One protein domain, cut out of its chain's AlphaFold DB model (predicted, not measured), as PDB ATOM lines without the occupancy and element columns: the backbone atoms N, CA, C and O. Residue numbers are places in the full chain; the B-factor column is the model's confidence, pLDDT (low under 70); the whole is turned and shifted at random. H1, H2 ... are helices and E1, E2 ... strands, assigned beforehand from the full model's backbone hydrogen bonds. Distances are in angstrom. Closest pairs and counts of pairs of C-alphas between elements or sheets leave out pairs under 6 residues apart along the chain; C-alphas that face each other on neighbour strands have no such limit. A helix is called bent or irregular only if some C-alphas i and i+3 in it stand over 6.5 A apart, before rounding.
ATOM      1  N   TYR A  68     103.891 148.764  89.561       83.44
ATOM      2  CA  TYR A  68     102.862 149.520  90.276       83.44
ATOM      3  C   TYR A  68     102.319 148.730  91.476       83.44
ATOM      4  O   TYR A  68     102.217 149.277  92.569       83.44
ATOM      5  N   PHE A  69     102.052 147.429  91.307       87.88
ATOM      6  CA  PHE A  69     101.737 146.501  92.400       87.88
ATOM      7  C   PHE A  69     102.651 145.278  92.369       87.88
ATOM      8  O   PHE A  69     103.038 144.817  91.293       87.88
ATOM      9  N   VAL A  70     102.952 144.730  93.547       90.75
ATOM     10  CA  VAL A  70     103.732 143.498  93.716       90.75
ATOM     11  C   VAL A  70     103.024 142.613  94.735       90.75
ATOM     12  O   VAL A  70     102.847 143.016  95.876       90.75
ATOM     13  N   LEU A  71     102.605 141.419  94.325       87.69
ATOM     14  CA  LEU A  71     101.880 140.469  95.169       87.69
ATOM     15  C   LEU A  71     102.729 139.206  95.376       87.69
ATOM     16  O   LEU A  71     103.104 138.588  94.377       87.69
ATOM     17  N   PRO A  72     103.051 138.805  96.617       86.94
ATOM     18  CA  PRO A  72     103.843 137.614  96.889       86.94
ATOM     19  C   PRO A  72     103.033 136.346  96.613       86.94
ATOM     20  O   PRO A  72     101.830 136.277  96.862       86.94
ATOM     21  N   LEU A  73     103.719 135.334  96.100       89.31
ATOM     22  CA  LEU A  73     103.221 133.990  95.833       89.31
ATOM     23  C   LEU A  73     104.129 132.965  96.540       89.31
ATOM     24  O   LEU A  73     105.003 133.318  97.333       89.31
ATOM     25  N   ALA A  74     103.920 131.677  96.270       88.12
ATOM     26  CA  ALA A  74     104.746 130.612  96.825       88.12
ATOM     27  C   ALA A  74     106.138 130.588  96.171       88.12
ATOM     28  O   ALA A  74     106.356 131.149  95.097       88.12
ATOM     29  N   ASN A  75     107.089 129.895  96.804       88.56
ATOM     30  CA  ASN A  75     108.424 129.644  96.242       88.56
ATOM     31  C   ASN A  75     109.141 130.924  95.766       88.56
ATOM     32  O   ASN A  75     109.805 130.922  94.730       88.56
ATOM     33  N   GLN A  76     108.974 132.021  96.518       88.75
ATOM     34  CA  GLN A  76     109.584 133.337  96.273       88.75
ATOM     35  C   GLN A  76     109.175 134.004  94.949       88.75
ATOM     36  O   GLN A  76     109.809 134.966  94.500       88.75
ATOM     37  N   TRP A  77     108.105 133.523  94.315       91.12
ATOM     38  CA  TRP A  77     107.508 134.193  93.168       91.12
ATOM     39  C   TRP A  77     106.683 135.396  93.605       91.12
ATOM     40  O   TRP A  77     106.037 135.391  94.644       91.12
ATOM     41  N   HIS A  78     106.667 136.419  92.764       89.25
ATOM     42  CA  HIS A  78     105.869 137.619  92.934       89.25
ATOM     43  C   HIS A  78     105.131 137.906  91.632       89.25
ATOM     44  O   HIS A  78     105.731 137.870  90.559       89.25
ATOM     45  N   LEU A  79     103.843 138.222  91.710       90.19
ATOM     46  CA  LEU A  79     103.087 138.793  90.603       90.19
ATOM     47  C   LEU A  79     103.305 140.308  90.587       90.19
ATOM     48  O   LEU A  79     102.889 141.015  91.502       90.19
ATOM     49  N   VAL A  80     103.934 140.807  89.528       88.38
ATOM     50  CA  VAL A  80     104.189 142.233  89.315       88.38
ATOM     51  C   VAL A  80     103.185 142.774  88.307       88.38
ATOM     52  O   VAL A  80     103.094 142.258  87.196       88.38
ATOM     53  N   ILE A  81     102.455 143.827  88.674       85.75
ATOM     54  CA  ILE A  81     101.544 144.571  87.793       85.75
ATOM     55  C   ILE A  81     102.159 145.947  87.545       85.75
ATOM     56  O   ILE A  81     102.475 146.656  88.494       85.75
ATOM     57  N   CYS A  82     102.339 146.327  86.285       87.38
ATOM     58  CA  CYS A  82     102.921 147.609  85.889       87.38
ATOM     59  C   CYS A  82     101.866 148.717  85.769       87.38
ATOM     60  O   CYS A  82     100.672 148.442  85.685       87.38
ATOM     61  N   ASP A  83     102.314 149.967  85.684       82.81
ATOM     62  CA  ASP A  83     101.503 151.172  85.444       82.81
ATOM     63  C   ASP A  83     100.665 151.128  84.149       82.81
ATOM     64  O   ASP A  83      99.585 151.700  84.052       82.81
ATOM     65  N   ASN A  84     101.112 150.391  83.136       78.12
ATOM     66  CA  ASN A  84     100.326 150.131  81.927       78.12
ATOM     67  C   ASN A  84      99.352 148.934  82.070       78.12
ATOM     68  O   ASN A  84      98.633 148.584  81.126       78.12
ATOM     69  N   GLY A  85      99.325 148.296  83.242       79.50
ATOM     70  CA  GLY A  85      98.540 147.113  83.595       79.50
ATOM     71  C   GLY A  85      99.037 145.796  82.993       79.50
ATOM     72  O   GLY A  85      98.323 144.791  83.068       79.50
ATOM     73  N   ASP A  86     100.219 145.775  82.374       85.19
ATOM     74  CA  ASP A  86     100.894 144.518  82.056       85.19
ATOM     75  C   ASP A  86     101.280 143.798  83.343       85.19
ATOM     76  O   ASP A  86     101.595 144.434  84.350       85.19
ATOM     77  N   LYS A  87     101.294 142.465  83.295       89.19
ATOM     78  CA  LYS A  87     101.693 141.646  84.434       89.19
ATOM     79  C   LYS A  87     102.707 140.583  84.049       89.19
ATOM     80  O   LYS A  87     102.608 140.007  82.967       89.19
ATOM     81  N   PHE A  88     103.651 140.329  84.939       90.81
ATOM     82  CA  PHE A  88     104.639 139.260  84.823       90.81
ATOM     83  C   PHE A  88     104.950 138.702  86.211       90.81
ATOM     84  O   PHE A  88     104.584 139.299  87.224       90.81
ATOM     85  N   PHE A  89     105.619 137.558  86.257       91.62
ATOM     86  CA  PHE A  89     106.044 136.924  87.497       91.62
ATOM     87  C   PHE A  89     107.545 137.088  87.671       91.62
ATOM     88  O   PHE A  89     108.291 136.863  86.721       91.62
ATOM     89  N   HIS A  90     107.985 137.467  88.864       88.88
ATOM     90  CA  HIS A  90     109.396 137.597  89.212       88.88
ATOM     91  C   HIS A  90     109.728 136.697  90.396       88.88
ATOM     92  O   HIS A  90     109.037 136.748  91.412       88.88
ATOM     93  N   ASN A  91     110.761 135.875  90.274       91.12
ATOM     94  CA  ASN A  91     111.269 135.086  91.382       91.12
ATOM     95  C   ASN A  91     112.409 135.845  92.061       91.12
ATOM     96  O   ASN A  91     113.408 136.160  91.414       91.12
ATOM     97  N   ASP A  92     112.269 136.129  93.353       86.44
ATOM     98  CA  ASP A  92     113.281 136.898  94.076       86.44
ATOM     99  C   ASP A  92     114.532 136.068  94.424       86.44
ATOM    100  O   ASP A  92     115.619 136.627  94.565       86.44
ATOM    101  N   GLU A  93     114.432 134.739  94.471       86.88
ATOM    102  CA  GLU A  93     115.572 133.846  94.710       86.88
ATOM    103  C   GLU A  93     116.447 133.712  93.461       86.88
ATOM    104  O   GLU A  93     117.657 133.943  93.492       86.88
ATOM    105  N   THR A  94     115.828 133.349  92.335       89.56
ATOM    106  CA  THR A  94     116.534 133.064  91.078       89.56
ATOM    107  C   THR A  94     116.778 134.318  90.240       89.56
ATOM    108  O   THR A  94     117.537 134.271  89.272       89.56
ATOM    109  N   LYS A  95     116.148 135.445  90.608       87.94
ATOM    110  CA  LYS A  95     116.110 136.711  89.854       87.94
ATOM    111  C   LYS A  95     115.550 136.564  88.434       87.94
ATOM    112  O   LYS A  95     115.787 137.419  87.578       87.94
ATOM    113  N   GLU A  96     114.784 135.509  88.173       81.94
ATOM    114  CA  GLU A  96     114.152 135.268  86.877       81.94
ATOM    115  C   GLU A  96     112.799 135.973  86.767       81.94
ATOM    116  O   GLU A  96     112.037 136.058  87.730       81.94
ATOM    117  N   SER A  97     112.471 136.442  85.561       90.31
ATOM    118  CA  SER A  97     111.159 137.009  85.241       90.31
ATOM    119  C   SER A  97     110.520 136.247  84.088       90.31
ATOM    120  O   SER A  97     111.137 136.072  83.036       90.31
ATOM    121  N   VAL A  98     109.274 135.816  84.265       88.19
ATOM    122  CA  VAL A  98     108.528 135.020  83.283       88.19
ATOM    123  C   VAL A  98     107.131 135.587  83.062       88.19
ATOM    124  O   VAL A  98     106.510 136.145  83.963       88.19
ATOM    125  N   TRP A  99     106.614 135.434  81.843       89.44
ATOM    126  CA  TRP A  99     105.239 135.819  81.498       89.44
ATOM    127  C   TRP A  99     104.219 134.740  81.877       89.44
ATOM    128  O   TRP A  99     103.062 135.048  82.146       89.44
ATOM    129  N   GLU A 100     104.668 133.487  81.938       88.56
ATOM    130  CA  GLU A 100     103.858 132.320  82.274       88.56
ATOM    131  C   GLU A 100     104.486 131.594  83.462       88.56
ATOM    132  O   GLU A 100     105.631 131.137  83.396       88.56
ATOM    133  N   LEU A 101     103.733 131.492  84.555       89.56
ATOM    134  CA  LEU A 101     104.183 130.829  85.770       89.56
ATOM    135  C   LEU A 101     103.951 129.318  85.668       89.56
ATOM    136  O   LEU A 101     102.842 128.872  85.392       89.56
ATOM    137  N   LYS A 102     104.995 128.523  85.915       89.81
ATOM    138  CA  LYS A 102     104.911 127.048  85.931       89.81
ATOM    139  C   LYS A 102     104.797 126.462  87.339       89.81
ATOM    140  O   LYS A 102     104.590 125.259  87.485       89.81
ATOM    141  N   ASP A 103     104.956 127.296  88.361       90.31
ATOM    142  CA  ASP A 103     104.922 126.878  89.756       90.31
ATOM    143  C   ASP A 103     103.490 126.546  90.203       90.31
ATOM    144  O   ASP A 103     102.624 127.417  90.278       90.31
ATOM    145  N   GLN A 104     103.230 125.269  90.499       89.25
ATOM    146  CA  GLN A 104     101.882 124.793  90.824       89.25
ATOM    147  C   GLN A 104     101.347 125.366  92.140       89.25
ATOM    148  O   GLN A 104     100.143 125.583  92.255       89.25
ATOM    149  N   GLN A 105     102.211 125.617  93.128       86.44
ATOM    150  CA  GLN A 105     101.786 126.175  94.413       86.44
ATOM    151  C   GLN A 105     101.328 127.626  94.251       86.44
ATOM    152  O   GLN A 105     100.239 127.975  94.694       86.44
ATOM    153  N   SER A 106     102.092 128.436  93.522       88.00
ATOM    154  CA  SER A 106     101.731 129.815  93.196       88.00
ATOM    155  C   SER A 106     100.489 129.913  92.310       88.00
ATOM    156  O   SER A 106      99.641 130.772  92.534       88.00
ATOM    157  N   LEU A 107     100.335 129.006  91.336       87.94
ATOM    158  CA  LEU A 107      99.111 128.916  90.534       87.94
ATOM    159  C   LEU A 107      97.890 128.555  91.391       87.94
ATOM    160  O   LEU A 107      96.807 129.079  91.153       87.94
ATOM    161  N   ASN A 108      98.048 127.685  92.393       87.88
ATOM    162  CA  ASN A 108      96.964 127.369  93.322       87.88
ATOM    163  C   ASN A 108      96.596 128.580  94.191       87.88
ATOM    164  O   ASN A 108      95.410 128.843  94.347       87.88
ATOM    165  N   LEU A 109      97.569 129.366  94.667       86.12
ATOM    166  CA  LEU A 109      97.289 130.615  95.395       86.12
ATOM    167  C   LEU A 109      96.487 131.604  94.545       86.12
ATOM    168  O   LEU A 109      95.470 132.122  94.991       86.12
ATOM    169  N   LEU A 110      96.886 131.812  93.287       87.00
ATOM    170  CA  LEU A 110      96.173 132.706  92.367       87.00
ATOM    171  C   LEU A 110      94.749 132.240  92.034       87.00
ATOM    172  O   LEU A 110      93.926 133.060  91.632       87.00
ATOM    173  N   ARG A 111      94.448 130.941  92.175       87.75
ATOM    174  CA  ARG A 111      93.094 130.395  91.977       87.75
ATOM    175  C   ARG A 111      92.159 130.681  93.148       87.75
ATOM    176  O   ARG A 111      90.956 130.758  92.914       87.75
ATOM    177  N   GLU A 112      92.697 130.822  94.356       85.69
ATOM    178  CA  GLU A 112      91.928 131.141  95.567       85.69
ATOM    179  C   GLU A 112      91.628 132.646  95.689       85.69
ATOM    180  O   GLU A 112      90.654 133.027  96.335       85.69
ATOM    181  N   VAL A 113      92.424 133.503  95.038       86.56
ATOM    182  CA  VAL A 113      92.208 134.959  94.998       86.56
ATOM    183  C   VAL A 113      91.047 135.327  94.073       86.56
ATOM    184  O   VAL A 113      90.918 134.803  92.960       86.56
ATOM    185  N   ASP A 114      90.232 136.302  94.482       85.69
ATOM    186  CA  ASP A 114      89.148 136.807  93.643       85.69
ATOM    187  C   ASP A 114      89.688 137.481  92.366       85.69
ATOM    188  O   ASP A 114      90.286 138.566  92.371       85.69
ATOM    189  N   LYS A 115      89.406 136.851  91.219       83.62
ATOM    190  CA  LYS A 115      89.791 137.345  89.890       83.62
ATOM    191  C   LYS A 115      89.270 138.756  89.613       83.62
ATOM    192  O   LYS A 115      89.937 139.509  88.903       83.62
ATOM    193  N   GLN A 116      88.110 139.137  90.151       83.19
ATOM    194  CA  GLN A 116      87.556 140.480  89.969       83.19
ATOM    195  C   GLN A 116      88.421 141.536  90.660       83.19
ATOM    196  O   GLN A 116      88.637 142.608  90.097       83.19
ATOM    197  N   LYS A 117      88.986 141.219  91.831       85.12
ATOM    198  CA  LYS A 117      89.887 142.121  92.560       85.12
ATOM    199  C   LYS A 117      91.235 142.270  91.865       85.12
ATOM    200  O   LYS A 117      91.749 143.381  91.770       85.12
ATOM    201  N   LEU A 118      91.765 141.194  91.280       84.25
ATOM    202  CA  LEU A 118      92.970 141.266  90.443       84.25
ATOM    203  C   LEU A 118      92.754 142.133  89.194       84.25
ATOM    204  O   LEU A 118      93.612 142.945  88.847       84.25
ATOM    205  N   VAL A 119      91.599 142.007  88.532       85.00
ATOM    206  CA  VAL A 119      91.222 142.890  87.414       85.00
ATOM    207  C   VAL A 119      91.123 144.341  87.879       85.00
ATOM    208  O   VAL A 119      91.572 145.244  87.173       85.00
ATOM    209  N   LEU A 120      90.585 144.570  89.075       83.31
ATOM    210  CA  LEU A 120      90.454 145.901  89.647       83.31
ATOM    211  C   LEU A 120      91.819 146.527  89.968       83.31
ATOM    212  O   LEU A 120      92.022 147.688  89.636       83.31
ATOM    213  N   LEU A 121      92.785 145.760  90.491       81.38
ATOM    214  CA  LEU A 121      94.176 146.212  90.656       81.38
ATOM    215  C   LEU A 121      94.815 146.595  89.322       81.38
ATOM    216  O   LEU A 121      95.439 147.643  89.204       81.38
ATOM    217  N   VAL A 122      94.616 145.789  88.283       82.88
ATOM    218  CA  VAL A 122      95.086 146.130  86.936       82.88
ATOM    219  C   VAL A 122      94.418 147.415  86.420       82.88
ATOM    220  O   VAL A 122      95.070 148.233  85.770       82.88
ATOM    221  N   GLY A 123      93.134 147.621  86.721       77.75
ATOM    222  CA  GLY A 123      92.420 148.864  86.439       77.75
ATOM    223  C   GLY A 123      93.030 150.063  87.167       77.75
ATOM    224  O   GLY A 123      93.306 151.079  86.532       77.75
ATOM    225  N   ILE A 124      93.286 149.937  88.472       80.38
ATOM    226  CA  ILE A 124      93.882 150.994  89.306       80.38
ATOM    227  C   ILE A 124      95.273 151.363  88.796       80.38
ATOM    228  O   ILE A 124      95.571 152.546  88.649       80.38
ATOM    229  N   ALA A 125      96.100 150.372  88.449       79.75
ATOM    230  CA  ALA A 125      97.426 150.615  87.886       79.75
ATOM    231  C   ALA A 125      97.355 151.448  86.593       79.75
ATOM    232  O   ALA A 125      98.176 152.336  86.390       79.75
ATOM    233  N   ARG A 126      96.305 151.241  85.784       78.12
ATOM    234  CA  ARG A 126      96.005 151.997  84.553       78.12
ATOM    235  C   ARG A 126      95.339 153.360  84.786       78.12
ATOM    236  O   ARG A 126      94.997 154.035  83.815       78.12
ATOM    237  N   GLY A 127      95.137 153.768  86.039       71.56
ATOM    238  CA  GLY A 127      94.531 155.050  86.398       71.56
ATOM    239  C   GLY A 127      93.011 155.024  86.581       71.56
ATOM    240  O   GLY A 127      92.385 156.084  86.544       71.56
ATOM    241  N   TYR A 128      92.398 153.850  86.773       74.81
ATOM    242  CA  TYR A 128      91.021 153.767  87.266       74.81
ATOM    243  C   TYR A 128      90.966 154.288  88.705       74.81
ATOM    244  O   TYR A 128      91.638 153.743  89.576       74.81
ATOM    245  N   CYS A 129      90.170 155.333  88.943       57.59
ATOM    246  CA  CYS A 129      89.978 155.900  90.276       57.59
ATOM    247  C   CYS A 129      88.626 155.478  90.865       57.59
ATOM    248  O   CYS A 129      87.578 155.990  90.465       57.59
ATOM    249  N   SER A 130      88.652 154.573  91.840       62.62
ATOM    250  CA  SER A 130      87.528 154.159  92.677       62.62
ATOM    251  C   SER A 130      87.652 154.759  94.083       62.62
ATOM    252  O   SER A 130      88.746 154.865  94.633       62.62
ATOM    253  N   PRO A 131      86.540 155.059  94.774       57.31
ATOM    254  CA  PRO A 131      86.573 155.404  96.198       57.31
ATOM    255  C   PRO A 131      87.227 154.334  97.099       57.31
ATOM    256  O   PRO A 131      87.531 154.625  98.253       57.31
ATOM    257  N   LEU A 132      87.418 153.108  96.589       57.97
ATOM    258  CA  LEU A 132      88.026 151.965  97.281       57.97
ATOM    259  C   LEU A 132      89.484 151.674  96.864       57.97
ATOM    260  O   LEU A 132      90.028 150.654  97.276       57.97
ATOM    261  N   ASP A 133      90.138 152.539  96.076       58.06
ATOM    262  CA  ASP A 133      91.466 152.268  95.484       58.06
ATOM    263  C   ASP A 133      92.528 151.800  96.489       58.06
ATOM    264  O   ASP A 133      93.368 150.965  96.167       58.06
ATOM    265  N   SER A 134      92.475 152.304  97.724       60.91
ATOM    266  CA  SER A 134      93.446 151.954  98.765       60.91
ATOM    267  C   SER A 134      93.133 150.651  99.510       60.91
ATOM    268  O   SER A 134      94.018 150.158 100.203       60.91
ATOM    269  N   THR A 135      91.915 150.100  99.430       77.38
ATOM    270  CA  THR A 135      91.535 148.894 100.200       77.38
ATOM    271  C   THR A 135      91.706 147.611  99.399       77.38
ATOM    272  O   THR A 135      91.981 146.565  99.971       77.38
ATOM    273  N   ILE A 136      91.604 147.688  98.071       81.81
ATOM    274  CA  ILE A 136      91.601 146.513  97.188       81.81
ATOM    275  C   ILE A 136      92.948 145.784  97.203       81.81
ATOM    276  O   ILE A 136      92.975 144.557  97.205       81.81
ATOM    277  N   TYR A 137      94.062 146.520  97.246       82.75
ATOM    278  CA  TYR A 137      95.392 145.915  97.362       82.75
ATOM    279  C   TYR A 137      95.542 145.130  98.669       82.75
ATOM    280  O   TYR A 137      95.959 143.976  98.644       82.75
ATOM    281  N   GLU A 138      95.121 145.723  99.787       82.19
ATOM    282  CA  GLU A 138      95.173 145.094 101.113       82.19
ATOM    283  C   GLU A 138      94.243 143.873 101.209       82.19
ATOM    284  O   GLU A 138      94.585 142.872 101.831       82.19
ATOM    285  N   GLU A 139      93.078 143.915 100.557       84.56
ATOM    286  CA  GLU A 139      92.162 142.773 100.489       84.56
ATOM    287  C   GLU A 139      92.758 141.595  99.709       84.56
ATOM    288  O   GLU A 139      92.698 140.462 100.181       84.56
ATOM    289  N   VAL A 140      93.353 141.853  98.538       83.69
ATOM    290  CA  VAL A 140      94.013 140.814  97.725       83.69
ATOM    291  C   VAL A 140      95.230 140.248  98.449       83.69
ATOM    292  O   VAL A 140      95.462 139.042  98.422       83.69
ATOM    293  N   TRP A 141      95.990 141.108  99.127       82.19
ATOM    294  CA  TRP A 141      97.096 140.680  99.971       82.19
ATOM    295  C   TRP A 141      96.621 139.751 101.093       82.19
ATOM    296  O   TRP A 141      97.188 138.679 101.283       82.19
ATOM    297  N   GLY A 142      95.549 140.122 101.801       78.75
ATOM    298  CA  GLY A 142      94.977 139.306 102.870       78.75
ATOM    299  C   GLY A 142      94.422 137.961 102.386       78.75
ATOM    300  O   GLY A 142      94.552 136.961 103.088       78.75
ATOM    301  N   GLU A 143      93.845 137.906 101.182       85.69
ATOM    302  CA  GLU A 143      93.421 136.649 100.544       85.69
ATOM    303  C   GLU A 143      94.612 135.739 100.229       85.69
ATOM    304  O   GLU A 143      94.558 134.543 100.515       85.69
ATOM    305  N   LEU A 144      95.703 136.304  99.702       82.50
ATOM    306  CA  LEU A 144      96.939 135.564  99.447       82.50
ATOM    307  C   LEU A 144      97.550 135.035 100.745       82.50
ATOM    308  O   LEU A 144      97.875 133.855 100.821       82.50
ATOM    309  N   GLU A 145      97.647 135.867 101.781       80.69
ATOM    310  CA  GLU A 145      98.176 135.467 103.089       80.69
ATOM    311  C   GLU A 145      97.318 134.362 103.731       80.69
ATOM    312  O   GLU A 145      97.848 133.370 104.231       80.69
ATOM    313  N   ALA A 146      95.988 134.459 103.641       82.19
ATOM    314  CA  ALA A 146      95.081 133.423 104.132       82.19
ATOM    315  C   ALA A 146      95.163 132.110 103.328       82.19
ATOM    316  O   ALA A 146      94.947 131.034 103.891       82.19
ATOM    317  N   ALA A 147      95.457 132.194 102.027       79.12
ATOM    318  CA  ALA A 147      95.605 131.042 101.142       79.12
ATOM    319  C   ALA A 147      96.994 130.389 101.234       79.12
ATOM    320  O   ALA A 147      97.138 129.219 100.868       79.12
ATOM    321  N   THR A 148      98.016 131.100 101.730       75.12
ATOM    322  CA  THR A 148      99.341 130.509 101.945       75.12
ATOM    323  C   THR A 148      99.287 129.444 103.045       75.12
ATOM    324  O   THR A 148      98.943 129.744 104.190       75.12
TER     325      THR A 148
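AT A GLANCE: This is residues 68 to 148 of the 483 residues of an uncharacterized protein of Zygotorulaspora mrakii (UniProt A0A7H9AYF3). Picture a small antiparallel sheet of three strands with three helices gathered round its rim: H2 and H3 form a helical hairpin on the E1 side, and H1 sits by the end where E2 begins, meeting the last turns of H3. A long link with no named element, residues 92 to 103, loops from E3 to H1 and pairs briefly with E3 on its way. The printed part has 81 residues, with three named strands followed by three named helices, E1 E2 E3 H1 H2 H3; the sheet's order is E1 - E2 - E3, and the class is mixed, helices and strands. The whole is compact, with a radius of gyration of the C-alphas of 12.3 A and spans of 36 by 26 by 16 A.

HOW THE PARTS SIT: Start at Tyr 68, where E1, residues 68 to 72, opens the sheet as an edge strand. Its antiparallel neighbour is E2, residues 77 to 82, at 165 degrees; look for N 71 and O 79, 2.9 A apart, within hydrogen-bond range. E2 forms a second hairpin with E3, residues 87 to 91, at 148 degrees, where N 78 and O 90 are 2.7 A apart. The three strands form a meander, each the antiparallel neighbour of the one before. Residues 89 to 90 of E3 also pair, antiparallel, with residues 97 to 98. Next comes H1, residues 104 to 112, which only grazes the sheet with residues 105 to 110. H2, residues 115 to 125, meets H1 only through their link and only grazes the sheet with residues 118 to 125; the closest C-alphas of E1 and H2, those of Tyr 68 and Ala 125, are 6.0 A apart. H3, residues 133 to 147, only grazes the sheet with residues 137 to 145. H2 and H3 are a helical hairpin: they touch, closest at the C-alphas of Lys 117 and Ile 136, 6.6 A apart, and run opposite ways at a steep tilt of 41 degrees. H3 touches H1 with residues 143 to 147 alone, closest at the C-alphas of Leu 109 and Ala 147, 6.0 A apart; they run opposite ways at a steep tilt of 53 degrees. Every O i to N i+4 pair is within hydrogen-bond range in H1 and H2, and 9 of 11 are in H3.

IN THESE COORDINATES: Find C-alpha 68 at (102.862, 149.520, 90.276); from there E1 runs 13.7 A to Pro 72. E2 runs 15.9 A from Trp 77 to Cys 82, and E3 13.5 A from Lys 87 to Asn 91. H1 begins with C-alpha 104 at (101.882, 124.793, 90.824) and is 12.7 A long; H2 runs 15.4 A from Lys 115 to Ala 125. H3 runs 22.4 A from Asp 133 to C-alpha 147 at (95.605, 131.042, 101.142); it is neither bent nor irregular, but only just: C-alphas 134 and 137 are 6.5 A apart.

THE WHOLE: The two C-alphas farthest apart are those of Thr 94 and Pro 131, 37.7 A. The printed part has no cut; E3 to H1 is the long link. Look to the B-factor column for a mean pLDDT of 83.2 over the printed part, with residues 129 to 134 under 70.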